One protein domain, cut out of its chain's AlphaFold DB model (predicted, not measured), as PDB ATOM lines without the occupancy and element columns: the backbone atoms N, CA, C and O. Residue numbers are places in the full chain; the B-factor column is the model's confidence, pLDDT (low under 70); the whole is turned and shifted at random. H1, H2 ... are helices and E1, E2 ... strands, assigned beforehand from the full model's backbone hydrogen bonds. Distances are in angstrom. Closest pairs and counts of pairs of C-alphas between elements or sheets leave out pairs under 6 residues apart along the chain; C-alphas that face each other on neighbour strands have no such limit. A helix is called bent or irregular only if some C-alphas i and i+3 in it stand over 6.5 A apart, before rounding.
ATOM      1  N   VAL A   4      38.853 -13.590   9.757       79.38
ATOM      2  CA  VAL A   4      39.017 -12.274  10.391       79.38
ATOM      3  C   VAL A   4      39.952 -11.374   9.581       79.38
ATOM      4  O   VAL A   4      39.617 -10.230   9.303       79.38
ATOM      5  N   GLU A   5      41.104 -11.888   9.143       80.50
ATOM      6  CA  GLU A   5      42.039 -11.128   8.298       80.50
ATOM      7  C   GLU A   5      41.407 -10.726   6.959       80.50
ATOM      8  O   GLU A   5      41.619  -9.616   6.477       80.50
ATOM      9  N   VAL A   6      40.620 -11.620   6.358       80.50
ATOM     10  CA  VAL A   6      39.909 -11.362   5.097       80.50
ATOM     11  C   VAL A   6      38.803 -10.314   5.278       80.50
ATOM     12  O   VAL A   6      38.609  -9.478   4.392       80.50
ATOM     13  N   GLY A   7      38.108 -10.327   6.417       81.69
ATOM     14  CA  GLY A   7      37.147  -9.289   6.797       81.69
ATOM     15  C   GLY A   7      37.812  -7.923   6.969       81.69
ATOM     16  O   GLY A   7      37.442  -6.978   6.276       81.69
ATOM     17  N   ASN A   8      38.871  -7.848   7.781       90.06
ATOM     18  CA  ASN A   8      39.610  -6.605   8.038       90.06
ATOM     19  C   ASN A   8      40.134  -5.961   6.743       90.06
ATOM     20  O   ASN A   8      40.038  -4.753   6.564       90.06
ATOM     21  N   LYS A   9      40.610  -6.766   5.785       92.88
ATOM     22  CA  LYS A   9      41.038  -6.259   4.470       92.88
ATOM     23  C   LYS A   9      39.918  -5.611   3.660       92.88
ATOM     24  O   LYS A   9      40.188  -4.754   2.821       92.88
ATOM     25  N   PHE A  10      38.678  -6.071   3.802       94.00
ATOM     26  CA  PHE A  10      37.555  -5.420   3.134       94.00
ATOM     27  C   PHE A  10      37.191  -4.107   3.827       94.00
ATOM     28  O   PHE A  10      37.002  -3.108   3.143       94.00
ATOM     29  N   GLU A  11      37.185  -4.085   5.157       96.00
ATOM     30  CA  GLU A  11      36.967  -2.861   5.932       96.00
ATOM     31  C   GLU A  11      38.015  -1.785   5.619       96.00
ATOM     32  O   GLU A  11      37.665  -0.622   5.428       96.00
ATOM     33  N   ASP A  12      39.289  -2.170   5.505       96.12
ATOM     34  CA  ASP A  12      40.374  -1.262   5.126       96.12
ATOM     35  C   ASP A  12      40.145  -0.665   3.731       96.12
ATOM     36  O   ASP A  12      40.187   0.556   3.577       96.12
ATOM     37  N   ARG A  13      39.800  -1.500   2.738       94.38
ATOM     38  CA  ARG A  13      39.481  -1.035   1.375       94.38
ATOM     39  C   ARG A  13      38.270  -0.104   1.352       94.38
ATOM     40  O   ARG A  13      38.308   0.934   0.701       94.38
ATOM     41  N   MET A  14      37.211  -0.440   2.088       96.12
ATOM     42  CA  MET A  14      36.029   0.418   2.195       96.12
ATOM     43  C   MET A  14      36.351   1.756   2.860       96.12
ATOM     44  O   MET A  14      35.837   2.789   2.434       96.12
ATOM     45  N   TYR A  15      37.210   1.765   3.881       97.50
ATOM     46  CA  TYR A  15      37.655   2.993   4.535       97.50
ATOM     47  C   TYR A  15      38.468   3.880   3.590       97.50
ATOM     48  O   TYR A  15      38.233   5.087   3.535       97.50
ATOM     49  N   GLU A  16      39.397   3.299   2.832       95.00
ATOM     50  CA  GLU A  16      40.195   4.015   1.831       95.00
ATOM     51  C   GLU A  16      39.315   4.589   0.715       95.00
ATOM     52  O   GLU A  16      39.441   5.768   0.368       95.00
ATOM     53  N   TRP A  17      38.367   3.797   0.209       92.56
ATOM     54  CA  TRP A  17      37.406   4.242  -0.798       92.56
ATOM     55  C   TRP A  17      36.550   5.409  -0.284       92.56
ATOM     56  O   TRP A  17      36.529   6.470  -0.903       92.56
ATOM     57  N   LEU A  18      35.937   5.282   0.900       95.06
ATOM     58  CA  LEU A  18      35.146   6.358   1.516       95.06
ATOM     59  C   LEU A  18      35.977   7.615   1.806       95.06
ATOM     60  O   LEU A  18      35.489   8.731   1.629       95.06
ATOM     61  N   SER A  19      37.231   7.451   2.234       95.25
ATOM     62  CA  SER A  19      38.151   8.576   2.435       95.25
ATOM     63  C   SER A  19      38.409   9.308   1.118       95.25
ATOM     64  O   SER A  19      38.372  10.535   1.076       95.25
ATOM     65  N   THR A  20      38.584   8.561   0.027       89.88
ATOM     66  CA  THR A  20      38.754   9.118  -1.320       89.88
ATOM     67  C   THR A  20      37.493   9.845  -1.794       89.88
ATOM     68  O   THR A  20      37.604  10.935  -2.362       89.88
ATOM     69  N   GLU A  21      36.300   9.297  -1.533       89.25
ATOM     70  CA  GLU A  21      35.021   9.957  -1.837       89.25
ATOM     71  C   GLU A  21      34.881  11.297  -1.103       89.25
ATOM     72  O   GLU A  21      34.414  12.276  -1.687       89.25
ATOM     73  N   ILE A  22      35.311  11.371   0.160       92.44
ATOM     74  CA  ILE A  22      35.314  12.618   0.935       92.44
ATOM     75  C   ILE A  22      36.339  13.607   0.365       92.44
ATOM     76  O   ILE A  22      35.979  14.743   0.069       92.44
ATOM     77  N   GLU A  23      37.593  13.188   0.174       89.94
ATOM     78  CA  GLU A  23      38.678  14.075  -0.276       89.94
ATOM     79  C   GLU A  23      38.479  14.631  -1.686       89.94
ATOM     80  O   GLU A  23      38.951  15.731  -1.987       89.94
ATOM     81  N   SER A  24      37.769  13.882  -2.532       82.00
ATOM     82  CA  SER A  24      37.481  14.246  -3.920       82.00
ATOM     83  C   SER A  24      36.144  14.976  -4.103       82.00
ATOM     84  O   SER A  24      35.643  15.053  -5.223       82.00
ATOM     85  N   ASP A  25      35.535  15.465  -3.019       83.19
ATOM     86  CA  ASP A  25      34.248  16.171  -3.014       83.19
ATOM     87  C   ASP A  25      33.059  15.370  -3.594       83.19
ATOM     88  O   ASP A  25      32.097  15.939  -4.119       83.19
ATOM     89  N   ARG A  26      33.106  14.034  -3.483       82.69
ATOM     90  CA  ARG A  26      32.069  13.099  -3.965       82.69
ATOM     91  C   ARG A  26      31.143  12.584  -2.866       82.69
ATOM     92  O   ARG A  26      30.082  12.028  -3.139       82.69
ATOM     93  N   PHE A  27      31.498  12.838  -1.614       91.44
ATOM     94  CA  PHE A  27      30.576  12.760  -0.492       91.44
ATOM     95  C   PHE A  27      29.671  14.004  -0.441       91.44
ATOM     96  O   PHE A  27      30.058  15.088  -0.882       91.44
ATOM     97  N   TYR A  28      28.463  13.873   0.121       91.69
ATOM     98  CA  TYR A  28      27.476  14.963   0.128       91.69
ATOM     99  C   TYR A  28      27.988  16.237   0.814       91.69
ATOM    100  O   TYR A  28      27.762  17.332   0.307       91.69
ATOM    101  N   PHE A  29      28.655  16.112   1.965       93.50
ATOM    102  CA  PHE A  29      29.201  17.242   2.724       93.50
ATOM    103  C   PHE A  29      30.652  17.527   2.345       93.50
ATOM    104  O   PHE A  29      31.413  16.598   2.080       93.50
ATOM    105  N   LYS A  30      31.034  18.808   2.400       92.75
ATOM    106  CA  LYS A  30      32.420  19.239   2.184       92.75
ATOM    107  C   LYS A  30      33.386  18.559   3.143       92.75
ATOM    108  O   LYS A  30      33.060  18.368   4.317       92.75
ATOM    109  N   LYS A  31      34.582  18.239   2.654       93.94
ATOM    110  CA  LYS A  31      35.565  17.456   3.407       93.94
ATOM    111  C   LYS A  31      35.972  18.078   4.736       93.94
ATOM    112  O   LYS A  31      36.127  17.352   5.709       93.94
ATOM    113  N   GLU A  32      36.034  19.406   4.831       94.50
ATOM    114  CA  GLU A  32      36.355  20.108   6.079       94.50
ATOM    115  C   GLU A  32      35.330  19.885   7.205       94.50
ATOM    116  O   GLU A  32      35.627  20.140   8.372       94.50
ATOM    117  N   LEU A  33      34.128  19.406   6.870       95.50
ATOM    118  CA  LEU A  33      33.069  19.093   7.831       95.50
ATOM    119  C   LEU A  33      33.056  17.612   8.225       95.50
ATOM    120  O   LEU A  33      32.355  17.249   9.168       95.50
ATOM    121  N   CYS A  34      33.798  16.763   7.516       96.94
ATOM    122  CA  CYS A  34      33.748  15.313   7.643       96.94
ATOM    123  C   CYS A  34      34.945  14.782   8.437       96.94
ATOM    124  O   CYS A  34      36.085  15.192   8.235       96.94
ATOM    125  N   ARG A  35      34.700  13.816   9.324       97.44
ATOM    126  CA  ARG A  35      35.746  13.034   9.997       97.44
ATOM    127  C   ARG A  35      35.413  11.554   9.887       97.44
ATOM    128  O   ARG A  35      34.356  11.143  10.356       97.44
ATOM    129  N   ILE A  36      36.301  10.773   9.279       98.38
ATOM    130  CA  ILE A  36      36.118   9.334   9.067       98.38
ATOM    131  C   ILE A  36      37.013   8.519  10.007       98.38
ATOM    132  O   ILE A  36      38.194   8.819  10.183       98.38
ATOM    133  N   TYR A  37      36.462   7.465  10.605       98.38
ATOM    134  CA  TYR A  37      37.146   6.616  11.581       98.38
ATOM    135  C   TYR A  37      36.930   5.133  11.273       98.38
ATOM    136  O   TYR A  37      35.840   4.752  10.851       98.38
ATOM    137  N   LYS A  38      37.940   4.302  11.561       97.81
ATOM    138  CA  LYS A  38      37.816   2.837  11.614       97.81
ATOM    139  C   LYS A  38      37.582   2.377  13.046       97.81
ATOM    140  O   LYS A  38      38.218   2.910  13.957       97.81
ATOM    141  N   LYS A  39      36.720   1.375  13.238       96.81
ATOM    142  CA  LYS A  39      36.487   0.702  14.532       96.81
ATOM    143  C   LYS A  39      36.223   1.679  15.682       96.81
ATOM    144  O   LYS A  39      36.690   1.481  16.805       96.81
ATOM    145  N   LYS A  40      35.472   2.750  15.410       97.50
ATOM    146  CA  LYS A  40      35.123   3.738  16.434       97.50
ATOM    147  C   LYS A  40      33.972   3.224  17.296       97.50
ATOM    148  O   LYS A  40      32.997   2.674  16.786       97.50
ATOM    149  N   GLY A  41      34.118   3.406  18.606       96.69
ATOM    150  CA  GLY A  41      33.099   3.079  19.594       96.69
ATOM    151  C   GLY A  41      32.100   4.210  19.793       96.69
ATOM    152  O   GLY A  41      32.489   5.375  19.891       96.69
ATOM    153  N   TYR A  42      30.821   3.855  19.881       96.38
ATOM    154  CA  TYR A  42      29.748   4.760  20.285       96.38
ATOM    155  C   TYR A  42      28.983   4.154  21.454       96.38
ATOM    156  O   TYR A  42      28.576   2.990  21.408       96.38
ATOM    157  N   TYR A  43      28.793   4.950  22.501       94.88
ATOM    158  CA  TYR A  43      28.201   4.478  23.743       94.88
ATOM    159  C   TYR A  43      26.748   4.039  23.548       94.88
ATOM    160  O   TYR A  43      25.904   4.820  23.107       94.88
ATOM    161  N   SER A  44      26.452   2.791  23.917       93.94
ATOM    162  CA  SER A  44      25.092   2.256  23.984       93.94
ATOM    163  C   SER A  44      24.592   2.297  25.421       93.94
ATOM    164  O   SER A  44      25.153   1.667  26.325       93.94
ATOM    165  N   ASN A  45      23.478   3.001  25.623       88.75
ATOM    166  CA  ASN A  45      22.807   3.044  26.919       88.75
ATOM    167  C   ASN A  45      22.281   1.674  27.357       88.75
ATOM    168  O   ASN A  45      22.255   1.410  28.562       88.75
ATOM    169  N   ASP A  46      21.904   0.824  26.407       90.12
ATOM    170  CA  ASP A  46      21.354  -0.505  26.670       90.12
ATOM    171  C   ASP A  46      22.459  -1.479  27.081       90.12
ATOM    172  O   ASP A  46      22.284  -2.284  27.994       90.12
ATOM    173  N   ARG A  47      23.637  -1.377  26.452       91.62
ATOM    174  CA  ARG A  47      24.780  -2.257  26.739       91.62
ATOM    175  C   ARG A  47      25.688  -1.736  27.852       91.62
ATOM    176  O   ARG A  47      26.556  -2.484  28.297       91.62
ATOM    177  N   LYS A  48      25.525  -0.470  28.263       94.06
ATOM    178  CA  LYS A  48      26.424   0.248  29.191       94.06
ATOM    179  C   LYS A  48      27.897   0.171  28.771       94.06
ATOM    180  O   LYS A  48      28.794   0.147  29.608       94.06
ATOM    181  N   LYS A  49      28.133   0.093  27.462       95.69
ATOM    182  CA  LYS A  49      29.452   0.016  26.829       95.69
ATOM    183  C   LYS A  49      29.356   0.513  25.396       95.69
ATOM    184  O   LYS A  49      28.261   0.594  24.831       95.69
ATOM    185  N   ASP A  50      30.509   0.755  24.800       96.44
ATOM    186  CA  ASP A  50      30.584   1.152  23.405       96.44
ATOM    187  C   ASP A  50      30.246  -0.015  22.472       96.44
ATOM    188  O   ASP A  50      30.654  -1.165  22.679       96.44
ATOM    189  N   ILE A  51      29.484   0.293  21.425       96.81
ATOM    190  CA  ILE A  51      29.355  -0.541  20.235       96.81
ATOM    191  C   ILE A  51      30.410  -0.062  19.249       96.81
ATOM    192  O   ILE A  51      30.442   1.115  18.895       96.81
ATOM    193  N   ILE A  52      31.272  -0.981  18.827       97.19
ATOM    194  CA  ILE A  52      32.283  -0.723  17.808       97.19
ATOM    195  C   ILE A  52      31.646  -0.932  16.437       97.19
ATOM    196  O   ILE A  52      31.057  -1.985  16.199       97.19
ATOM    197  N   PHE A  53      31.780   0.060  15.563       97.62
ATOM    198  CA  PHE A  53      31.334  -0.003  14.171       97.62
ATOM    199  C   PHE A  53      32.535  -0.007  13.234       97.62
ATOM    200  O   PHE A  53      33.536   0.646  13.532       97.62
ATOM    201  N   ASP A  54      32.435  -0.716  12.110       98.19
ATOM    202  CA  ASP A  54      33.559  -0.901  11.187       98.19
ATOM    203  C   ASP A  54      34.086   0.434  10.677       98.19
ATOM    204  O   ASP A  54      35.279   0.721  10.817       98.19
ATOM    205  N   ILE A  55      33.187   1.282  10.170       98.69
ATOM    206  CA  ILE A  55      33.513   2.634   9.722       98.69
ATOM    207  C   ILE A  55      32.444   3.613  10.212       98.69
ATOM    208  O   ILE A  55      31.245   3.329  10.180       98.69
ATOM    209  N   ALA A  56      32.887   4.792  10.642       98.31
ATOM    210  CA  ALA A  56      32.011   5.893  11.015       98.31
ATOM    211  C   ALA A  56      32.456   7.198  10.353       98.31
ATOM    212  O   ALA A  56      33.639   7.535  10.387       98.31
ATOM    213  N   ILE A  57      31.506   7.949   9.795       98.31
ATOM    214  CA  ILE A  57      31.713   9.307   9.281       98.31
ATOM    215  C   ILE A  57      30.891  10.269  10.137       98.31
ATOM    216  O   ILE A  57      29.661  10.211  10.164       98.31
ATOM    217  N   GLU A  58      31.575  11.169  10.828       97.69
ATOM    218  CA  GLU A  58      30.978  12.240  11.620       97.69
ATOM    219  C   GLU A  58      30.980  13.546  10.832       97.69
ATOM    220  O   GLU A  58      32.010  13.929  10.275       97.69
ATOM    221  N   VAL A  59      29.847  14.252  10.826       96.31
ATOM    222  CA  VAL A  59      29.719  15.550  10.148       96.31
ATOM    223  C   VAL A  59      29.488  16.665  11.161       96.31
ATOM    224  O   VAL A  59      28.429  16.739  11.795       96.31
ATOM    225  N   PHE A  60      30.447  17.575  11.274       95.44
ATOM    226  CA  PHE A  60      30.397  18.728  12.167       95.44
ATOM    227  C   PHE A  60      29.924  19.960  11.401       95.44
ATOM    228  O   PHE A  60      30.523  20.351  10.404       95.44
ATOM    229  N   MET A  61      28.843  20.587  11.865       91.38
ATOM    230  CA  MET A  61      28.450  21.893  11.329       91.38
ATOM    231  C   MET A  61      29.438  22.963  11.814       91.38
ATOM    232  O   MET A  61      30.033  22.793  12.881       91.38
ATOM    233  N   PRO A  62      29.607  24.079  11.082       90.31
ATOM    234  CA  PRO A  62      30.471  25.163  11.533       90.31
ATOM    235  C   PRO A  62      30.126  25.607  12.958       90.31
ATOM    236  O   PRO A  62      28.960  25.871  13.258       90.31
ATOM    237  N   ASN A  63      31.150  25.711  13.808       88.44
ATOM    238  CA  ASN A  63      31.054  26.094  15.222       88.44
ATOM    239  C   ASN A  63      30.287  25.107  16.127       88.44
ATOM    240  O   ASN A  63      29.860  25.497  17.210       88.44
ATOM    241  N   ALA A  64      30.081  23.856  15.702       88.88
ATOM    242  CA  ALA A  64      29.472  22.829  16.541       88.88
ATOM    243  C   ALA A  64      30.532  22.016  17.303       88.88
ATOM    244  O   ALA A  64      31.478  21.506  16.702       88.88
ATOM    245  N   ASP A  65      30.314  21.817  18.604       89.38
ATOM    246  CA  ASP A  65      31.166  20.968  19.456       89.38
ATOM    247  C   ASP A  65      30.848  19.467  19.311       89.38
ATOM    248  O   ASP A  65      31.627  18.600  19.710       89.38
ATOM    249  N   HIS A  66      29.706  19.149  18.697       91.00
ATOM    250  CA  HIS A  66      29.221  17.793  18.456       91.00
ATOM    251  C   HIS A  66      28.868  17.596  16.979       91.00
ATOM    252  O   HIS A  66      28.482  18.541  16.282       91.00
ATOM    253  N   PHE A  67      28.978  16.359  16.493       93.12
ATOM    254  CA  PHE A  67      28.563  16.034  15.133       93.12
ATOM    255  C   PHE A  67      27.038  16.112  14.999       93.12
ATOM    256  O   PHE A  67      26.280  15.710  15.875       93.12
ATOM    257  N   SER A  68      26.592  16.640  13.866       91.75
ATOM    258  CA  SER A  68      25.178  16.812  13.514       91.75
ATOM    259  C   SER A  68      24.601  15.602  12.776       91.75
ATOM    260  O   SER A  68      23.414  15.296  12.892       91.75
ATOM    261  N   HIS A  69      25.451  14.916  12.011       94.62
ATOM    262  CA  HIS A  69      25.116  13.706  11.276       94.62
ATOM    263  C   HIS A  69      26.166  12.647  11.577       94.62
ATOM    264  O   HIS A  69      27.345  12.962  11.763       94.62
ATOM    265  N   LEU A  70      25.712  11.403  11.603       97.06
ATOM    266  CA  LEU A  70      26.554  10.239  11.806       97.06
ATOM    267  C   LEU A  70      26.205   9.213  10.741       97.06
ATOM    268  O   LEU A  70      25.061   8.779  10.666       97.06
ATOM    269  N   VAL A  71      27.171   8.822   9.921       98.00
ATOM    270  CA  VAL A  71      27.010   7.706   8.991       98.00
ATOM    271  C   VAL A  71      27.784   6.528   9.554       98.00
ATOM    272  O   VAL A  71      28.997   6.619   9.720       98.00
ATOM    273  N   LEU A  72      27.084   5.446   9.877       98.44
ATOM    274  CA  LEU A  72      27.677   4.192  10.328       98.44
ATOM    275  C   LEU A  72      27.621   3.185   9.192       98.44
ATOM    276  O   LEU A  72      26.581   3.041   8.543       98.44
ATOM    277  N   ILE A  73      28.732   2.491   8.972       98.62
ATOM    278  CA  ILE A  73      28.872   1.499   7.916       98.62
ATOM    279  C   ILE A  73      29.337   0.181   8.535       98.62
ATOM    280  O   ILE A  73      30.346   0.153   9.238       98.62
ATOM    281  N   GLU A  74      28.597  -0.891   8.259       98.56
ATOM    282  CA  GLU A  74      28.978  -2.279   8.545       98.56
ATOM    283  C   GLU A  74      29.454  -2.940   7.249       98.56
ATOM    284  O   GLU A  74      28.797  -2.823   6.212       98.56
ATOM    285  N   CYS A  75      30.584  -3.639   7.299       98.19
ATOM    286  CA  CYS A  75      31.195  -4.298   6.153       98.19
ATOM    287  C   CYS A  75      30.982  -5.817   6.224       98.19
ATOM    288  O   CYS A  75      31.308  -6.470   7.212       98.19
ATOM    289  N   LYS A  76      30.481  -6.414   5.141       96.75
ATOM    290  CA  LYS A  76      30.279  -7.861   5.005       96.75
ATOM    291  C   LYS A  76      31.077  -8.390   3.818       96.75
ATOM    292  O   LYS A  76      30.853  -8.009   2.678       96.75
ATOM    293  N   ASN A  77      32.028  -9.278   4.084       95.31
ATOM    294  CA  ASN A  77      32.828  -9.910   3.035       95.31
ATOM    295  C   ASN A  77      32.503 -11.401   2.968       95.31
ATOM    296  O   ASN A  77      33.167 -12.216   3.613       95.31
ATOM    297  N   TYR A  78      31.452 -11.743   2.225       92.19
ATOM    298  CA  TYR A  78      30.954 -13.110   2.105       92.19
ATOM    299  C   TYR A  78      31.107 -13.653   0.688       92.19
ATOM    300  O   TYR A  78      31.120 -12.924  -0.299       92.19
ATOM    301  N   ASN A  79      31.172 -14.977   0.593       92.81
ATOM    302  CA  ASN A  79      31.118 -15.724  -0.663       92.81
ATOM    303  C   ASN A  79      29.683 -16.110  -1.066       92.81
ATOM    304  O   ASN A  79      29.522 -16.993  -1.894       92.81
ATOM    305  N   HIS A  80      28.685 -15.520  -0.413       95.69
ATOM    306  CA  HIS A  80      27.260 -15.713  -0.657       95.69
ATOM    307  C   HIS A  80      26.519 -14.395  -0.383       95.69
ATOM    308  O   HIS A  80      27.094 -13.498   0.253       95.69
ATOM    309  N   PRO A  81      25.253 -14.253  -0.816       98.12
ATOM    310  CA  PRO A  81      24.495 -13.029  -0.608       98.12
ATOM    311  C   PRO A  81      24.283 -12.725   0.877       98.12
ATOM    312  O   PRO A  81      23.954 -13.623   1.657       98.12
ATOM    313  N   VAL A  82      24.404 -11.452   1.260       98.50
ATOM    314  CA  VAL A  82      24.237 -11.000   2.649       98.50
ATOM    315  C   VAL A  82      22.819 -11.326   3.139       98.50
ATOM    316  O   VAL A  82      21.844 -10.894   2.502       98.50
ATOM    317  N   PRO A  83      22.680 -12.088   4.241       98.38
ATOM    318  CA  PRO A  83      21.390 -12.478   4.780       98.38
ATOM    319  C   PRO A  83      20.682 -11.320   5.480       98.38
ATOM    320  O   PRO A  83      21.288 -10.317   5.858       98.38
ATOM    321  N   VAL A  84      19.368 -11.465   5.657       98.44
ATOM    322  CA  VAL A  84      18.546 -10.456   6.343       98.44
ATOM    323  C   VAL A  84      19.011 -10.231   7.783       98.44
ATOM    324  O   VAL A  84      19.150  -9.078   8.180       98.44
ATOM    325  N   ASP A  85      19.359 -11.304   8.499       98.38
ATOM    326  CA  ASP A  85      19.789 -11.282   9.902       98.38
ATOM    327  C   ASP A  85      20.949 -10.306  10.151       98.38
ATOM    328  O   ASP A  85      20.930  -9.566  11.131       98.38
ATOM    329  N   ASP A  86      21.921 -10.232   9.235       98.31
ATOM    330  CA  ASP A  86      23.053  -9.305   9.340       98.31
ATOM    331  C   ASP A  86      22.611  -7.835   9.258       98.31
ATOM    332  O   ASP A  86      23.106  -6.979   9.997       98.31
ATOM    333  N   VAL A  87      21.658  -7.530   8.371       98.50
ATOM    334  CA  VAL A  87      21.110  -6.175   8.222       98.50
ATOM    335  C   VAL A  87      20.239  -5.813   9.427       98.50
ATOM    336  O   VAL A  87      20.293  -4.677   9.906       98.50
ATOM    337  N   GLU A  88      19.465  -6.768   9.950       98.50
ATOM    338  CA  GLU A  88      18.659  -6.577  11.159       98.50
ATOM    339  C   GLU A  88      19.532  -6.344  12.392       98.50
ATOM    340  O   GLU A  88      19.298  -5.385  13.132       98.50
ATOM    341  N   GLU A  89      20.562  -7.171  12.596       98.12
ATOM    342  CA  GLU A  89      21.497  -7.044  13.714       98.12
ATOM    343  C   GLU A  89      22.199  -5.683  13.678       98.12
ATOM    344  O   GLU A  89      22.260  -4.978  14.693       98.12
ATOM    345  N   PHE A  90      22.701  -5.279  12.507       98.31
ATOM    346  CA  PHE A  90      23.331  -3.975  12.347       98.31
ATOM    347  C   PHE A  90      22.351  -2.836  12.648       98.31
ATOM    348  O   PHE A  90      22.658  -1.963  13.462       98.31
ATOM    349  N   PHE A  91      21.141  -2.872  12.088       97.56
ATOM    350  CA  PHE A  91      20.121  -1.863  12.369       97.56
ATOM    351  C   PHE A  91      19.778  -1.782  13.867       97.56
ATOM    352  O   PHE A  91      19.668  -0.690  14.423       97.56
ATOM    353  N   GLN A  92      19.661  -2.917  14.562       96.25
ATOM    354  CA  GLN A  92      19.426  -2.946  16.011       96.25
ATOM    355  C   GLN A  92      20.576  -2.317  16.808       96.25
ATOM    356  O   GLN A  92      20.330  -1.657  17.820       96.25
ATOM    357  N   LYS A  93      21.832  -2.491  16.370       96.31
ATOM    358  CA  LYS A  93      22.983  -1.795  16.967       96.31
ATOM    359  C   LYS A  93      22.861  -0.285  16.777       96.31
ATOM    360  O   LYS A  93      23.089   0.454  17.732       96.31
ATOM    361  N   THR A  94      22.468   0.183  15.590       95.81
ATOM    362  CA  THR A  94      22.357   1.627  15.335       95.81
ATOM    363  C   THR A  94      21.235   2.287  16.133       95.81
ATOM    364  O   THR A  94      21.385   3.437  16.528       95.81
ATOM    365  N   GLN A  95      20.134   1.578  16.422       94.50
ATOM    366  CA  GLN A  95      19.041   2.114  17.256       94.50
ATOM    367  C   GLN A  95      19.458   2.407  18.708       94.50
ATOM    368  O   GLN A  95      18.777   3.157  19.401       94.50
ATOM    369  N   GLN A  96      20.576   1.841  19.172       93.88
ATOM    370  CA  GLN A  96      21.092   2.062  20.528       93.88
ATOM    371  C   GLN A  96      21.960   3.322  20.646       93.88
ATOM    372  O   GLN A  96      22.374   3.677  21.752       93.88
ATOM    373  N   ILE A  97      22.257   3.977  19.521       92.38
ATOM    374  CA  ILE A  97      23.078   5.184  19.463       92.38
ATOM    375  C   ILE A  97      22.155   6.400  19.393       92.38
ATOM    376  O   ILE A  97      21.307   6.503  18.509       92.38
ATOM    377  N   SER A  98      22.313   7.335  20.329       79.44
ATOM    378  CA  SER A  98      21.508   8.557  20.409       79.44
ATOM    379  C   SER A  98      22.298   9.803  19.995       79.44
ATOM    380  O   SER A  98      23.526   9.801  19.953       79.44
ATOM    381  N   GLY A  99      21.583  10.899  19.717       70.88
ATOM    382  CA  GLY A  99      22.173  12.244  19.691       70.88
ATOM    383  C   GLY A  99      22.577  12.808  18.328       70.88
ATOM    384  O   GLY A  99      23.076  13.928  18.288       70.88
ATOM    385  N   ALA A 100      22.328  12.110  17.215       75.62
ATOM    386  CA  ALA A 100      22.581  12.646  15.875       75.62
ATOM    387  C   ALA A 100      21.607  12.113  14.822       75.62
ATOM    388  O   ALA A 100      20.933  11.103  15.026       75.62
ATOM    389  N   ASN A 101      21.570  12.776  13.663       89.88
ATOM    390  CA  ASN A 101      20.905  12.245  12.480       89.88
ATOM    391  C   ASN A 101      21.726  11.074  11.913       89.88
ATOM    392  O   ASN A 101      22.656  11.275  11.127       89.88
ATOM    393  N   LEU A 102      21.406   9.867  12.379       95.25
ATOM    394  CA  LEU A 102      22.122   8.640  12.055       95.25
ATOM    395  C   LEU A 102      21.664   8.067  10.710       95.25
ATOM    396  O   LEU A 102      20.470   7.867  10.486       95.25
ATOM    397  N   LYS A 103      22.625   7.749   9.840       96.88
ATOM    398  CA  LYS A 103      22.447   6.996   8.593       96.88
ATOM    399  C   LYS A 103      23.185   5.666   8.700       96.88
ATOM    400  O   LYS A 103      24.356   5.645   9.066       96.88
ATOM    401  N   ALA A 104      22.499   4.574   8.393       97.88
ATOM    402  CA  ALA A 104      23.049   3.225   8.462       97.88
ATOM    403  C   ALA A 104      23.286   2.693   7.044       97.88
ATOM    404  O   ALA A 104      22.380   2.764   6.212       97.88
ATOM    405  N   ILE A 105      24.480   2.163   6.779       98.69
ATOM    406  CA  ILE A 105      24.847   1.540   5.502       98.69
ATOM    407  C   ILE A 105      25.418   0.144   5.757       98.69
ATOM    408  O   ILE A 105      26.253  -0.026   6.640       98.69
ATOM    409  N   VAL A 106      25.011  -0.842   4.962       98.75
ATOM    410  CA  VAL A 106      25.704  -2.132   4.873       98.75
ATOM    411  C   VAL A 106      26.459  -2.186   3.552       98.75
ATOM    412  O   VAL A 106      25.852  -2.113   2.482       98.75
ATOM    413  N   ALA A 107      27.780  -2.303   3.638       98.38
ATOM    414  CA  ALA A 107      28.674  -2.476   2.504       98.38
ATOM    415  C   ALA A 107      29.037  -3.953   2.345       98.38
ATOM    416  O   ALA A 107      29.325  -4.631   3.329       98.38
ATOM    417  N   SER A 108      29.047  -4.454   1.113       97.81
ATOM    418  CA  SER A 108      29.337  -5.859   0.825       97.81
ATOM    419  C   SER A 108      30.208  -6.050  -0.413       97.81
ATOM    420  O   SER A 108      30.206  -5.214  -1.314       97.81
ATOM    421  N   THR A 109      30.930  -7.167  -0.487       95.56
ATOM    422  CA  THR A 109      31.580  -7.647  -1.725       95.56
ATOM    423  C   THR A 109      30.657  -8.533  -2.576       95.56
ATOM    424  O   THR A 109      30.925  -8.769  -3.755       95.56
ATOM    425  N   ASN A 110      29.540  -8.995  -2.010       96.69
ATOM    426  CA  ASN A 110      28.538  -9.838  -2.668       96.69
ATOM    427  C   ASN A 110      27.151  -9.160  -2.662       96.69
ATOM    428  O   ASN A 110      26.963  -8.102  -2.056       96.69
ATOM    429  N   SER A 111      26.186  -9.741  -3.369       97.94
ATOM    430  CA  SER A 111      24.799  -9.287  -3.426       97.94
ATOM    431  C   SER A 111      24.086  -9.427  -2.074       97.94
ATOM    432  O   SER A 111      24.649  -9.881  -1.078       97.94
ATOM    433  N   PHE A 112      22.829  -9.000  -2.025       98.62
ATOM    434  CA  PHE A 112      21.978  -9.047  -0.841       98.62
ATOM    435  C   PHE A 112      20.769  -9.938  -1.109       98.62
ATOM    436  O   PHE A 112      20.154  -9.869  -2.175       98.62
ATOM    437  N   GLN A 113      20.379 -10.741  -0.118       98.44
ATOM    438  CA  GLN A 113      19.148 -11.523  -0.205       98.44
ATOM    439  C   GLN A 113      17.923 -10.607  -0.338       98.44
ATOM    440  O   GLN A 113      17.895  -9.487   0.175       98.44
ATOM    441  N   SER A 114      16.853 -11.102  -0.960       97.81
ATOM    442  CA  SER A 114      15.606 -10.338  -1.106       97.81
ATOM    443  C   SER A 114      15.033  -9.881   0.242       97.81
ATOM    444  O   SER A 114      14.554  -8.754   0.352       97.81
ATOM    445  N   GLY A 115      15.144 -10.712   1.287       98.06
ATOM    446  CA  GLY A 115      14.786 -10.353   2.663       98.06
ATOM    447  C   GLY A 115      15.602  -9.174   3.201       98.06
ATOM    448  O   GLY A 115      15.020  -8.227   3.726       98.06
ATOM    449  N   ALA A 116      16.920  -9.183   2.982       98.38
ATOM    450  CA  ALA A 116      17.824  -8.103   3.377       98.38
ATOM    451  C   ALA A 116      17.471  -6.784   2.672       98.38
ATOM    452  O   ALA A 116      17.336  -5.749   3.322       98.38
ATOM    453  N   VAL A 117      17.229  -6.827   1.357       98.38
ATOM    454  CA  VAL A 117      16.799  -5.663   0.564       98.38
ATOM    455  C   VAL A 117      15.452  -5.116   1.048       98.38
ATOM    456  O   VAL A 117      15.304  -3.908   1.238       98.38
ATOM    457  N   ASN A 118      14.472  -5.990   1.288       98.19
ATOM    458  CA  ASN A 118      13.144  -5.596   1.760       98.19
ATOM    459  C   ASN A 118      13.191  -4.961   3.156       98.19
ATOM    460  O   ASN A 118      12.526  -3.947   3.397       98.19
ATOM    461  N   PHE A 119      13.981  -5.534   4.065       98.38
ATOM    462  CA  PHE A 119      14.189  -4.982   5.397       98.38
ATOM    463  C   PHE A 119      14.895  -3.625   5.327       98.38
ATOM    464  O   PHE A 119      14.411  -2.646   5.902       98.38
ATOM    465  N   ALA A 120      15.979  -3.537   4.549       97.88
ATOM    466  CA  ALA A 120      16.728  -2.304   4.342       97.88
ATOM    467  C   ALA A 120      15.829  -1.182   3.811       97.88
ATOM    468  O   ALA A 120      15.828  -0.084   4.366       97.88
ATOM    469  N   ARG A 121      14.964  -1.482   2.832       97.06
ATOM    470  CA  ARG A 121      13.936  -0.555   2.339       97.06
ATOM    471  C   ARG A 121      13.000  -0.083   3.449       97.06
ATOM    472  O   ARG A 121      12.769   1.112   3.600       97.06
ATOM    473  N   SER A 122      12.455  -1.015   4.235       96.62
ATOM    474  CA  SER A 122      11.500  -0.696   5.305       96.62
ATOM    475  C   SER A 122      12.106   0.190   6.394       96.62
ATOM    476  O   SER A 122      11.404   1.029   6.963       96.62
ATOM    477  N   LYS A 123      13.392  -0.001   6.700       95.94
ATOM    478  CA  LYS A 123      14.095   0.707   7.777       95.94
ATOM    479  C   LYS A 123      14.936   1.885   7.301       95.94
ATOM    480  O   LYS A 123      15.405   2.662   8.128       95.94
ATOM    481  N   GLY A 124      15.091   2.056   5.991       95.62
ATOM    482  CA  GLY A 124      15.928   3.102   5.421       95.62
ATOM    483  C   GLY A 124      17.421   2.876   5.593       95.62
ATOM    484  O   GLY A 124      18.159   3.848   5.744       95.62
ATOM    485  N   VAL A 125      17.847   1.615   5.613       98.00
ATOM    486  CA  VAL A 125      19.261   1.239   5.602       98.00
ATOM    487  C   VAL A 125      19.743   1.289   4.155       98.00
ATOM    488  O   VAL A 125      19.104   0.723   3.269       98.00
ATOM    489  N   GLY A 126      20.852   1.980   3.907       98.44
ATOM    490  CA  GLY A 126      21.505   1.954   2.602       98.44
ATOM    491  C   GLY A 126      22.240   0.635   2.405       98.44
ATOM    492  O   GLY A 126      22.885   0.141   3.326       98.44
ATOM    493  N   LEU A 127      22.173   0.071   1.207       98.69
ATOM    494  CA  LEU A 127      22.979  -1.086   0.830       98.69
ATOM    495  C   LEU A 127      23.953  -0.659  -0.256       98.69
ATOM    496  O   LEU A 127      23.548   0.028  -1.192       98.69
ATOM    497  N   CYS A 128      25.208  -1.079  -0.169       97.25
ATOM    498  CA  CYS A 128      26.124  -0.949  -1.289       97.25
ATOM    499  C   CYS A 128      26.943  -2.211  -1.516       97.25
ATOM    500  O   CYS A 128      27.295  -2.933  -0.581       97.25
ATOM    501  N   ARG A 129      27.241  -2.465  -2.788       96.88
ATOM    502  CA  ARG A 129      28.167  -3.506  -3.212       96.88
ATOM    503  C   ARG A 129      29.386  -2.851  -3.841       96.88
ATOM    504  O   ARG A 129      29.245  -2.073  -4.784       96.88
ATOM    505  N   TYR A 130      30.548  -3.166  -3.290       94.12
ATOM    506  CA  TYR A 130      31.841  -2.684  -3.747       94.12
ATOM    507  C   TYR A 130      32.525  -3.744  -4.606       94.12
ATOM    508  O   TYR A 130      32.590  -4.919  -4.228       94.12
ATOM    509  N   TYR A 131      33.057  -3.309  -5.741       90.00
ATOM    510  CA  TYR A 131      33.872  -4.111  -6.642       90.00
ATOM    511  C   TYR A 131      35.296  -3.588  -6.578       90.00
ATOM    512  O   TYR A 131      35.534  -2.387  -6.614       90.00
ATOM    513  N   ASP A 132      36.247  -4.507  -6.457       83.56
ATOM    514  CA  ASP A 132      37.657  -4.146  -6.460       83.56
ATOM    515  C   ASP A 132      38.036  -3.602  -7.848       83.56
ATOM    516  O   ASP A 132      37.896  -4.355  -8.815       83.56
ATOM    517  N   PRO A 133      38.522  -2.350  -7.971       76.81
ATOM    518  CA  PRO A 133      38.884  -1.771  -9.261       76.81
ATOM    519  C   PRO A 133      39.907  -2.600 -10.042       76.81
ATOM    520  O   PRO A 133      39.888  -2.588 -11.266       76.81
ATOM    521  N   SER A 134      40.761  -3.365  -9.351       70.88
ATOM    522  CA  SER A 134      41.734  -4.271  -9.987       70.88
ATOM    523  C   SER A 134      41.105  -5.477 -10.695       70.88
ATOM    524  O   SER A 134      41.796  -6.183 -11.422       70.88
ATOM    525  N   LYS A 135      39.815  -5.740 -10.461       73.75
ATOM    526  CA  LYS A 135      39.050  -6.848 -11.053       73.75
ATOM    527  C   LYS A 135      38.021  -6.379 -12.081       73.75
ATOM    528  O   LYS A 135      37.184  -7.176 -12.501       73.75
ATOM    529  N   LEU A 136      38.016  -5.087 -12.398       77.88
ATOM    530  CA  LEU A 136      37.152  -4.523 -13.425       77.88
ATOM    531  C   LEU A 136      37.830  -4.684 -14.784       77.88
ATOM    532  O   LEU A 136      39.050  -4.593 -14.892       77.88
ATOM    533  N   GLU A 137      37.028  -4.910 -15.817       68.44
ATOM    534  CA  GLU A 137      37.511  -5.047 -17.193       68.44
ATOM    535  C   GLU A 137      38.122  -3.737 -17.703       68.44
ATOM    536  O   GLU A 137      39.170  -3.748 -18.345       68.44
ATOM    537  N   PHE A 138      37.517  -2.600 -17.349       65.88
ATOM    538  CA  PHE A 138      38.071  -1.280 -17.633       65.88
ATOM    539  C   PHE A 138      38.738  -0.707 -16.385       65.88
ATOM    540  O   PHE A 138      38.067  -0.340 -15.415       65.88
ATOM    541  N   VAL A 139      40.061  -0.553 -16.431       65.81
ATOM    542  CA  VAL A 139      40.818   0.105 -15.363       65.81
ATOM    543  C   VAL A 139      40.810   1.600 -15.638       65.81
ATOM    544  O   VAL A 139      41.563   2.105 -16.468       65.81
ATOM    545  N   LEU A 140      39.924   2.329 -14.970       65.44
ATOM    546  CA  LEU A 140      39.818   3.776 -15.132       65.44
ATOM    547  C   LEU A 140      40.797   4.513 -14.209       65.44
ATOM    548  O   LEU A 140      41.037   4.086 -13.084       65.44
ATOM    549  N   HIS A 141      41.273   5.696 -14.625       54.81
ATOM    550  CA  HIS A 141      42.125   6.557 -13.773       54.81
ATOM    551  C   HIS A 141      41.426   7.045 -12.493       54.81
ATOM    552  O   HIS A 141      42.045   7.648 -11.618       54.81
ATOM    553  N   ARG A 142      40.106   6.863 -12.407       61.94
ATOM    554  CA  ARG A 142      39.229   7.368 -11.351       61.94
ATOM    555  C   ARG A 142      37.992   6.487 -11.236       61.94
ATOM    556  O   ARG A 142      37.544   5.943 -12.240       61.94
ATOM    557  N   SER A 143      37.407   6.416 -10.040       61.03
ATOM    558  CA  SER A 143      36.126   5.731  -9.821       61.03
ATOM    559  C   SER A 143      35.053   6.326 -10.747       61.03
ATOM    560  O   SER A 143      34.740   7.519 -10.626       61.03
ATOM    561  N   PRO A 144      34.468   5.545 -11.671       61.53
ATOM    562  CA  PRO A 144      33.401   6.044 -12.528       61.53
ATOM    563  C   PRO A 144      32.134   6.319 -11.728       61.53
ATOM    564  O   PRO A 144      31.413   7.260 -12.060       61.53
ATOM    565  N   SER A 145      31.908   5.586 -10.631       62.47
ATOM    566  CA  SER A 145      30.796   5.807  -9.701       62.47
ATOM    567  C   SER A 145      30.795   7.212  -9.099       62.47
ATOM    568  O   SER A 145      29.737   7.768  -8.803       62.47
ATOM    569  N   GLY A 146      31.967   7.836  -9.012       57.53
ATOM    570  CA  GLY A 146      32.126   9.205  -8.555       57.53
ATOM    571  C   GLY A 146      31.718  10.309  -9.542       57.53
ATOM    572  O   GLY A 146      31.718  11.486  -9.181       57.53
ATOM    573  N   ILE A 147      31.429   9.958 -10.798       59.47
ATOM    574  CA  ILE A 147      31.378  10.901 -11.937       59.47
ATOM    575  C   ILE A 147      30.098  10.739 -12.750       59.47
ATOM    576  O   ILE A 147      29.745  11.606 -13.549       59.47
ATOM    577  N   VAL A 148      29.377   9.642 -12.522       62.66
ATOM    578  CA  VAL A 148      28.085   9.367 -13.145       62.66
ATOM    579  C   VAL A 148      27.151  10.556 -12.938       62.66
ATOM    580  O   VAL A 148      26.727  10.850 -11.817       62.66
ATOM    581  N   ASN A 149      26.823  11.235 -14.037       62.44
ATOM    582  CA  ASN A 149      25.770  12.238 -14.044       62.44
ATOM    583  C   ASN A 149      24.396  11.560 -13.889       62.44
ATOM    584  O   ASN A 149      24.262  10.341 -14.005       62.44
ATOM    585  N   SER A 150      23.354  12.347 -13.630       60.25
ATOM    586  CA  SER A 150      21.999  11.819 -13.427       60.25
ATOM    587  C   SER A 150      21.512  10.929 -14.577       60.25
ATOM    588  O   SER A 150      20.824   9.941 -14.331       60.25
ATOM    589  N   ASP A 151      21.898  11.242 -15.813       58.66
ATOM    590  CA  ASP A 151      21.403  10.563 -17.012       58.66
ATOM    591  C   ASP A 151      22.039   9.184 -17.197       58.66
ATOM    592  O   ASP A 151      21.346   8.214 -17.507       58.66
ATOM    593  N   LEU A 152      23.350   9.065 -16.966       66.00
ATOM    594  CA  LEU A 152      24.030   7.772 -16.973       66.00
ATOM    595  C   LEU A 152      23.592   6.926 -15.771       66.00
ATOM    596  O   LEU A 152      23.336   5.739 -15.933       66.00
ATOM    597  N   ALA A 153      23.394   7.530 -14.593       62.66
ATOM    598  CA  ALA A 153      22.897   6.814 -13.415       62.66
ATOM    599  C   ALA A 153      21.495   6.236 -13.662       62.66
ATOM    600  O   ALA A 153      21.193   5.127 -13.225       62.66
ATOM    601  N   PHE A 154      20.655   6.973 -14.394       62.53
ATOM    602  CA  PHE A 154      19.337   6.511 -14.813       62.53
ATOM    603  C   PHE A 154      19.423   5.345 -15.807       62.53
ATOM    604  O   PHE A 154      18.744   4.336 -15.618       62.53
ATOM    605  N   LYS A 155      20.286   5.440 -16.829       70.75
ATOM    606  CA  LYS A 155      20.515   4.345 -17.792       70.75
ATOM    607  C   LYS A 155      21.040   3.078 -17.110       70.75
ATOM    608  O   LYS A 155      20.617   1.976 -17.448       70.75
ATOM    609  N   GLU A 156      21.870   3.245 -16.087       81.38
ATOM    610  CA  GLU A 156      22.492   2.156 -15.332       81.38
ATOM    611  C   GLU A 156      21.637   1.618 -14.184       81.38
ATOM    612  O   GLU A 156      22.070   0.741 -13.436       81.38
ATOM    613  N   ASN A 157      20.391   2.079 -14.045       80.19
ATOM    614  CA  ASN A 157      19.494   1.610 -12.993       80.19
ATOM    615  C   ASN A 157      19.250   0.092 -13.062       80.19
ATOM    616  O   ASN A 157      19.221  -0.566 -12.024       80.19
ATOM    617  N   SER A 158      19.138  -0.473 -14.271       84.88
ATOM    618  CA  SER A 158      18.988  -1.923 -14.471       84.88
ATOM    619  C   SER A 158      20.230  -2.690 -14.004       84.88
ATOM    620  O   SER A 158      20.117  -3.662 -13.254       84.88
ATOM    621  N   SER A 159      21.424  -2.215 -14.373       87.75
ATOM    622  CA  SER A 159      22.700  -2.767 -13.912       87.75
ATOM    623  C   SER A 159      22.813  -2.684 -12.392       87.75
ATOM    624  O   SER A 159      23.115  -3.682 -11.749       87.75
ATOM    625  N   ALA A 160      22.476  -1.537 -11.797       89.12
ATOM    626  CA  ALA A 160      22.499  -1.335 -10.352       89.12
ATOM    627  C   ALA A 160      21.497  -2.230  -9.612       89.12
ATOM    628  O   ALA A 160      21.825  -2.814  -8.577       89.12
ATOM    629  N   TYR A 161      20.292  -2.396 -10.161       92.44
ATOM    630  CA  TYR A 161      19.307  -3.337  -9.640       92.44
ATOM    631  C   TYR A 161      19.876  -4.758  -9.628       92.44
ATOM    632  O   TYR A 161      19.837  -5.431  -8.598       92.44
ATOM    633  N   ARG A 162      20.461  -5.205 -10.743       94.12
ATOM    634  CA  ARG A 162      21.080  -6.532 -10.846       94.12
ATOM    635  C   ARG A 162      22.266  -6.677  -9.892       94.12
ATOM    636  O   ARG A 162      22.295  -7.644  -9.145       94.12
ATOM    637  N   ALA A 163      23.169  -5.703  -9.831       94.12
ATOM    638  CA  ALA A 163      24.369  -5.730  -8.995       94.12
ATOM    639  C   ALA A 163      24.069  -5.958  -7.506       94.12
ATOM    640  O   ALA A 163      24.794  -6.690  -6.829       94.12
ATOM    641  N   ILE A 164      22.993  -5.350  -6.996       97.19
ATOM    642  CA  ILE A 164      22.602  -5.481  -5.588       97.19
ATOM    643  C   ILE A 164      21.928  -6.832  -5.296       97.19
ATOM    644  O   ILE A 164      22.025  -7.306  -4.169       97.19
ATOM    645  N   ARG A 165      21.245  -7.463  -6.267       97.25
ATOM    646  CA  ARG A 165      20.438  -8.684  -6.033       97.25
ATOM    647  C   ARG A 165      21.027  -9.982  -6.587       97.25
ATOM    648  O   ARG A 165      20.674 -11.044  -6.090       97.25
ATOM    649  N   LEU A 166      21.862  -9.917  -7.617       95.06
ATOM    650  CA  LEU A 166      22.391 -11.084  -8.323       95.06
ATOM    651  C   LEU A 166      23.835 -11.327  -7.905       95.06
ATOM    652  O   LEU A 166      24.681 -10.438  -8.009       95.06
ATOM    653  N   GLU A 167      24.111 -12.522  -7.403       94.06
ATOM    654  CA  GLU A 167      25.448 -12.920  -6.961       94.06
ATOM    655  C   GLU A 167      26.434 -12.949  -8.132       94.06
ATOM    656  O   GLU A 167      27.512 -12.360  -8.050       94.06
ATOM    657  N   GLU A 168      25.997 -13.527  -9.250       90.81
ATOM    658  CA  GLU A 168      26.740 -13.720 -10.493       90.81
ATOM    659  C   GLU A 168      26.999 -12.433 -11.283       90.81
ATOM    660  O   GLU A 168      27.690 -12.457 -12.300       90.81
ATOM    661  N   PHE A 169      26.434 -11.301 -10.856       88.94
ATOM    662  CA  PHE A 169      26.693 -10.029 -11.513       88.94
ATOM    663  C   PHE A 169      28.159  -9.626 -11.321       88.94
ATOM    664  O   PHE A 169      28.609  -9.389 -10.198       88.94
ATOM    665  N   ALA A 170      28.877  -9.494 -12.434       85.81
ATOM    666  CA  ALA A 170      30.201  -8.898 -12.497       85.81
ATOM    667  C   ALA A 170      30.078  -7.467 -13.026       85.81
ATOM    668  O   ALA A 170      29.446  -7.238 -14.060       85.81
ATOM    669  N   SER A 171      30.659  -6.499 -12.312       84.25
ATOM    670  CA  SER A 171      30.773  -5.157 -12.871       84.25
ATOM    671  C   SER A 171      31.918  -5.102 -13.866       84.25
ATOM    672  O   SER A 171      33.014  -5.580 -13.590       84.25
ATOM    673  N   VAL A 172      31.643  -4.490 -15.009       77.19
ATOM    674  CA  VAL A 172      32.613  -4.280 -16.086       77.19
ATOM    675  C   VAL A 172      33.449  -3.025 -15.821       77.19
ATOM    676  O   VAL A 172      34.644  -3.005 -16.094       77.19
ATOM    677  N   TYR A 173      32.838  -1.983 -15.248       75.38
ATOM    678  CA  TYR A 173      33.492  -0.684 -15.086       75.38
ATOM    679  C   TYR A 173      33.176   0.042 -13.775       75.38
ATOM    680  O   TYR A 173      33.968   0.884 -13.378       75.38
ATOM    681  N   PHE A 174      32.084  -0.255 -13.058       83.62
ATOM    682  CA  PHE A 174      31.785   0.419 -11.788       83.62
ATOM    683  C   PHE A 174      32.371  -0.307 -10.580       83.62
ATOM    684  O   PHE A 174      32.090  -1.474 -10.326       83.62
ATOM    685  N   ASP A 175      33.099   0.438  -9.757       87.69
ATOM    686  CA  ASP A 175      33.585  -0.012  -8.454       87.69
ATOM    687  C   ASP A 175      32.487   0.011  -7.376       87.69
ATOM    688  O   ASP A 175      32.660  -0.546  -6.292       87.69
ATOM    689  N   PHE A 176      31.330   0.619  -7.662       92.06
ATOM    690  CA  PHE A 176      30.249   0.779  -6.698       92.06
ATOM    691  C   PHE A 176      28.850   0.686  -7.318       92.06
ATOM    692  O   PHE A 176      28.542   1.303  -8.339       92.06
ATOM    693  N   TYR A 177      27.956   0.006  -6.595       94.75
ATOM    694  CA  TYR A 177      26.510   0.145  -6.756       94.75
ATOM    695  C   TYR A 177      25.833   0.306  -5.401       94.75
ATOM    696  O   TYR A 177      26.207  -0.346  -4.425       94.75
ATOM    697  N   GLY A 178      24.803   1.144  -5.356       95.75
ATOM    698  CA  GLY A 178      24.044   1.470  -4.158       95.75
ATOM    699  C   GLY A 178      22.543   1.257  -4.324       95.75
ATOM    700  O   GLY A 178      21.990   1.383  -5.420       95.75
ATOM    701  N   TYR A 179      21.879   0.976  -3.206       97.38
ATOM    702  CA  TYR A 179      20.430   0.914  -3.073       97.38
ATOM    703  C   TYR A 179      19.960   1.672  -1.829       97.38
ATOM    704  O   TYR A 179      20.418   1.402  -0.718       97.38
ATOM    705  N   ILE A 180      19.012   2.588  -2.011       95.62
ATOM    706  CA  ILE A 180      18.320   3.294  -0.928       95.62
ATOM    707  C   ILE A 180      16.921   3.698  -1.404       95.62
ATOM    708  O   ILE A 180      16.784   4.252  -2.486       95.62
ATOM    709  N   ASP A 181      15.878   3.422  -0.618       87.75
ATOM    710  CA  ASP A 181      14.491   3.863  -0.875       87.75
ATOM    711  C   ASP A 181      13.988   3.641  -2.310       87.75
ATOM    712  O   ASP A 181      13.532   4.564  -2.977       87.75
ATOM    713  N   ASP A 182      14.083   2.400  -2.792       90.31
ATOM    714  CA  ASP A 182      13.685   2.004  -4.155       90.31
ATOM    715  C   ASP A 182      14.513   2.625  -5.294       90.31
ATOM    716  O   ASP A 182      14.274   2.346  -6.469       90.31
ATOM    717  N   ILE A 183      15.568   3.365  -4.960       91.06
ATOM    718  CA  ILE A 183      16.535   3.898  -5.912       91.06
ATOM    719  C   ILE A 183      17.735   2.955  -5.956       91.06
ATOM    720  O   ILE A 183      18.402   2.732  -4.948       91.06
ATOM    721  N   ASN A 184      18.022   2.419  -7.144       93.38
ATOM    722  CA  ASN A 184      19.288   1.755  -7.451       93.38
ATOM    723  C   ASN A 184      20.154   2.728  -8.249       93.38
ATOM    724  O   ASN A 184      19.652   3.403  -9.150       93.38
ATOM    725  N   THR A 185      21.439   2.806  -7.926       91.00
ATOM    726  CA  THR A 185      22.351   3.745  -8.579       91.00
ATOM    727  C   THR A 185      23.766   3.192  -8.654       91.00
ATOM    728  O   THR A 185      24.221   2.517  -7.734       91.00
ATOM    729  N   ALA A 186      24.467   3.495  -9.741       89.38
ATOM    730  CA  ALA A 186      25.916   3.321  -9.840       89.38
ATOM    731  C   ALA A 186      26.682   4.570  -9.356       89.38
ATOM    732  O   ALA A 186      27.904   4.556  -9.300       89.38
ATOM    733  N   SER A 187      25.975   5.654  -9.007       87.31
ATOM    734  CA  SER A 187      26.566   6.912  -8.545       87.31
ATOM    735  C   SER A 187      26.705   6.929  -7.023       87.31
ATOM    736  O   SER A 187      25.698   6.943  -6.306       87.31
ATOM    737  N   SER A 188      27.939   6.992  -6.523       89.25
ATOM    738  CA  SER A 188      28.215   7.149  -5.089       89.25
ATOM    739  C   SER A 188      27.676   8.482  -4.564       89.25
ATOM    740  O   SER A 188      27.014   8.513  -3.527       89.25
ATOM    741  N   LEU A 189      27.847   9.568  -5.325       86.62
ATOM    742  CA  LEU A 189      27.314  10.892  -4.993       86.62
ATOM    743  C   LEU A 189      25.788  10.860  -4.834       86.62
ATOM    744  O   LEU A 189      25.264  11.320  -3.820       86.62
ATOM    745  N   SER A 190      25.075  10.277  -5.805       86.69
ATOM    746  CA  SER A 190      23.615  10.146  -5.733       86.69
ATOM    747  C   SER A 190      23.190   9.282  -4.547       86.69
ATOM    748  O   SER A 190      22.236   9.617  -3.846       86.69
ATOM    749  N   PHE A 191      23.903   8.186  -4.280       93.06
ATOM    750  CA  PHE A 191      23.631   7.336  -3.127       93.06
ATOM    751  C   PHE A 191      23.782   8.101  -1.801       93.06
ATOM    752  O   PHE A 191      22.858   8.090  -0.982       93.06
ATOM    753  N   PHE A 192      24.896   8.818  -1.610       93.19
ATOM    754  CA  PHE A 192      25.138   9.603  -0.398       93.19
ATOM    755  C   PHE A 192      24.165  10.773  -0.250       93.19
ATOM    756  O   PHE A 192      23.700  11.040   0.857       93.19
ATOM    757  N   GLU A 193      23.803  11.445  -1.344       91.19
ATOM    758  CA  GLU A 193      22.767  12.477  -1.319       91.19
ATOM    759  C   GLU A 193      21.427  11.899  -0.850       91.19
ATOM    760  O   GLU A 193      20.840  12.407   0.108       91.19
ATOM    761  N   ASN A 194      20.967  10.803  -1.456       92.06
ATOM    762  CA  ASN A 194      19.688  10.193  -1.101       92.06
ATOM    763  C   ASN A 194      19.658   9.722   0.357       92.06
ATOM    764  O   ASN A 194      18.695  10.007   1.074       92.06
ATOM    765  N   ILE A 195      20.715   9.058   0.837       94.88
ATOM    766  CA  ILE A 195      20.731   8.562   2.215       94.88
ATOM    767  C   ILE A 195      20.839   9.696   3.243       94.88
ATOM    768  O   ILE A 195      20.158   9.651   4.265       94.88
ATOM    769  N   ILE A 196      21.628  10.746   2.986       94.19
ATOM    770  CA  ILE A 196      21.791  11.869   3.923       94.19
ATOM    771  C   ILE A 196      20.516  12.702   4.011       94.19
ATOM    772  O   ILE A 196      20.087  13.059   5.111       94.19
ATOM    773  N   LEU A 197      19.875  12.962   2.870       92.12
ATOM    774  CA  LEU A 197      18.635  13.731   2.809       92.12
ATOM    775  C   LEU A 197      17.415  12.963   3.328       92.12
ATOM    776  O   LEU A 197      16.375  13.570   3.610       92.12
ATOM    777  N   LYS A 198      17.523  11.639   3.480       90.75
ATOM    778  CA  LYS A 198      16.437  10.801   3.983       90.75
ATOM    779  C   LYS A 198      15.968  11.273   5.360       90.75
ATOM    780  O   LYS A 198      16.770  11.507   6.262       90.75
ATOM    781  N   GLY A 199      14.654  11.377   5.544       87.25
ATOM    782  CA  GLY A 199      14.046  11.754   6.825       87.25
ATOM    783  C   GLY A 199      14.211  13.228   7.211       87.25
ATOM    784  O   GLY A 199      13.730  13.611   8.271       87.25
ATOM    785  N   LEU A 200      14.848  14.050   6.370       90.44
ATOM    786  CA  LEU A 200      14.920  15.496   6.568       90.44
ATOM    787  C   LEU A 200      13.733  16.209   5.918       90.44
ATOM    788  O   LEU A 200      13.395  15.926   4.762       90.44
ATOM    789  N   ASP A 201      13.158  17.174   6.634       90.62
ATOM    790  CA  ASP A 201      12.132  18.082   6.121       90.62
ATOM    791  C   ASP A 201      12.718  19.177   5.199       90.62
ATOM    792  O   ASP A 201      13.933  19.318   5.038       90.62
ATOM    793  N   ALA A 202      11.851  19.968   4.559       90.12
ATOM    794  CA  ALA A 202      12.271  21.004   3.610       90.12
ATOM    795  C   ALA A 202      13.162  22.095   4.240       90.12
ATOM    796  O   ALA A 202      14.091  22.576   3.589       90.12
ATOM    797  N   SER A 203      12.907  22.459   5.499       89.75
ATOM    798  CA  SER A 203      13.692  23.455   6.236       89.75
ATOM    799  C   SER A 203      15.088  22.916   6.547       89.75
ATOM    800  O   SER A 203      16.099  23.547   6.234       89.75
ATOM    801  N   GLN A 204      15.158  21.689   7.068       88.88
ATOM    802  CA  GLN A 204      16.406  20.990   7.355       88.88
ATOM    803  C   GLN A 204      17.252  20.812   6.091       88.88
ATOM    804  O   GLN A 204      18.438  21.143   6.102       88.88
ATOM    805  N   ARG A 205      16.640  20.378   4.979       89.81
ATOM    806  CA  ARG A 205      17.305  20.278   3.667       89.81
ATOM    807  C   ARG A 205      17.868  21.622   3.217       89.81
ATOM    808  O   ARG A 205      19.018  21.686   2.791       89.81
ATOM    809  N   GLY A 206      17.086  22.697   3.339       87.94
ATOM    810  CA  GLY A 206      17.536  24.055   3.023       87.94
ATOM    811  C   GLY A 206      18.762  24.473   3.839       87.94
ATOM    812  O   GLY A 206      19.722  25.006   3.282       87.94
ATOM    813  N   ASN A 207      18.770  24.153   5.135       86.94
ATOM    814  CA  ASN A 207      19.856  24.500   6.051       86.94
ATOM    815  C   ASN A 207      21.170  23.775   5.747       86.94
ATOM    816  O   ASN A 207      22.234  24.381   5.889       86.94
ATOM    817  N   ILE A 208      21.114  22.509   5.326       90.00
ATOM    818  CA  ILE A 208      22.323  21.729   5.028       90.00
ATOM    819  C   ILE A 208      22.817  21.903   3.589       90.00
ATOM    820  O   ILE A 208      24.004  21.718   3.327       90.00
ATOM    821  N   LYS A 209      21.955  22.345   2.662       88.31
ATOM    822  CA  LYS A 209      22.298  22.523   1.241       88.31
ATOM    823  C   LYS A 209      23.472  23.480   1.011       88.31
ATOM    824  O   LYS A 209      24.193  23.315   0.037       88.31
ATOM    825  N   LYS A 210      23.696  24.464   1.888       87.62
ATOM    826  CA  LYS A 210      24.855  25.383   1.811       87.62
ATOM    827  C   LYS A 210      26.197  24.735   2.174       87.62
ATOM    828  O   LYS A 210      27.246  25.278   1.841       87.62
ATOM    829  N   TYR A 211      26.161  23.595   2.855       89.50
ATOM    830  CA  TYR A 211      27.334  22.845   3.306       89.50
ATOM    831  C   TYR A 211      27.615  21.619   2.442       89.50
ATOM    832  O   TYR A 211      28.534  20.856   2.735       89.50
TER     833      TYR A 211
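This is residues 4 to 211 of the 326 residues of the protein "ImmA/IrrE family metallo-endopeptidase" of Ketobacter sp. GenoA1 (UniProt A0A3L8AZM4). A twisted sheet of seven strands makes the core, with H1 and H6 over one face and H2, H3 and H5 over the other, in three layers; the sheet curls round H6. The bent hairpin of E1 and E2 makes one end of the long axis, E6 lies at the other, and H7 lies off the sheet beyond H6. The 208 printed residues hold seven named helices and eight named strands, in the order H1 E1 E2 E3 H2 E4 H3 E5 E6 H4 H5 E7 E8 H6 H7, a mixed class. The mixed sheet runs E1 E2 E3 E4 E5 E7 E8. The whole is compact, with a radius of gyration of the C-alphas of 16.3 A and spans of 45 by 36 by 30 A.

In the sheet, E1 is residues 34 to 44, 22.6 A long, E2 49 to 59, 22.8 A, E3 69 to 76, 23.0 A, E4 101 to 108, 23.1 A, E5 126 to 130, E7 176 to 180 and E8 183 to 185. E1 bends by 94 degrees at residue 38 and E2 by 96 degrees at residue 54. H1, residues 4 to 23, is 28.4 A long and begins at C-alpha 4, (39.017, -12.274, 10.391). H2 is residues 84 to 94, H3 114 to 123, H4 150 to 155, H5 157 to 165 and H6 188 to 197. E6, residues 138 to 140, pairs with no named strand. H7, residues 202 to 209, ends at C-alpha 209, (22.298, 22.523, 1.241).

E1, E2 and E3 form a meander, each strand the antiparallel neighbour of the one before, with N 37 and O 56 at 2.8 A and N 57 and O 71 at 2.8 A. E3, H2, E4 and E4, H3, E5 are strand-helix-strand units, parallel neighbour strands with a helix between, both crossovers right-handed; N 72 and O 103 are 2.9 A apart, N 128 and O 106 2.9 A. E7 is antiparallel to E5, N 127 and O 179 at 2.9 A, and forms a hairpin with E8, N 178 and O 185 at 2.8 A. H1 is on the sheet, its Glu 11 and Cys 75 of E3 having C-alphas 6.0 A apart, the closest of the two. On the same face is H6, closest to E7 at the C-alphas of Phe 191 and Gly 178, 6.0 A. H2 and H3, on the opposite face, touch at a shallow tilt of 24 degrees, the same way, closest at the C-alphas of Val 84 and Ala 116, 3.9 A. H5, at a height over the sheet of 7.1 A, runs across the strands, at 84 degrees to E8 on the local plane. H4 only grazes the sheet. In the seven helices every O i to N i+4 pair is within hydrogen-bond range.

The two C-alphas farthest apart, Lys 48 and Phe 138, are 48.3 A apart. The printed part has no cut, and no link is long. Mean pLDDT of the printed part is 89.8; residues 137 to 154 are under 70.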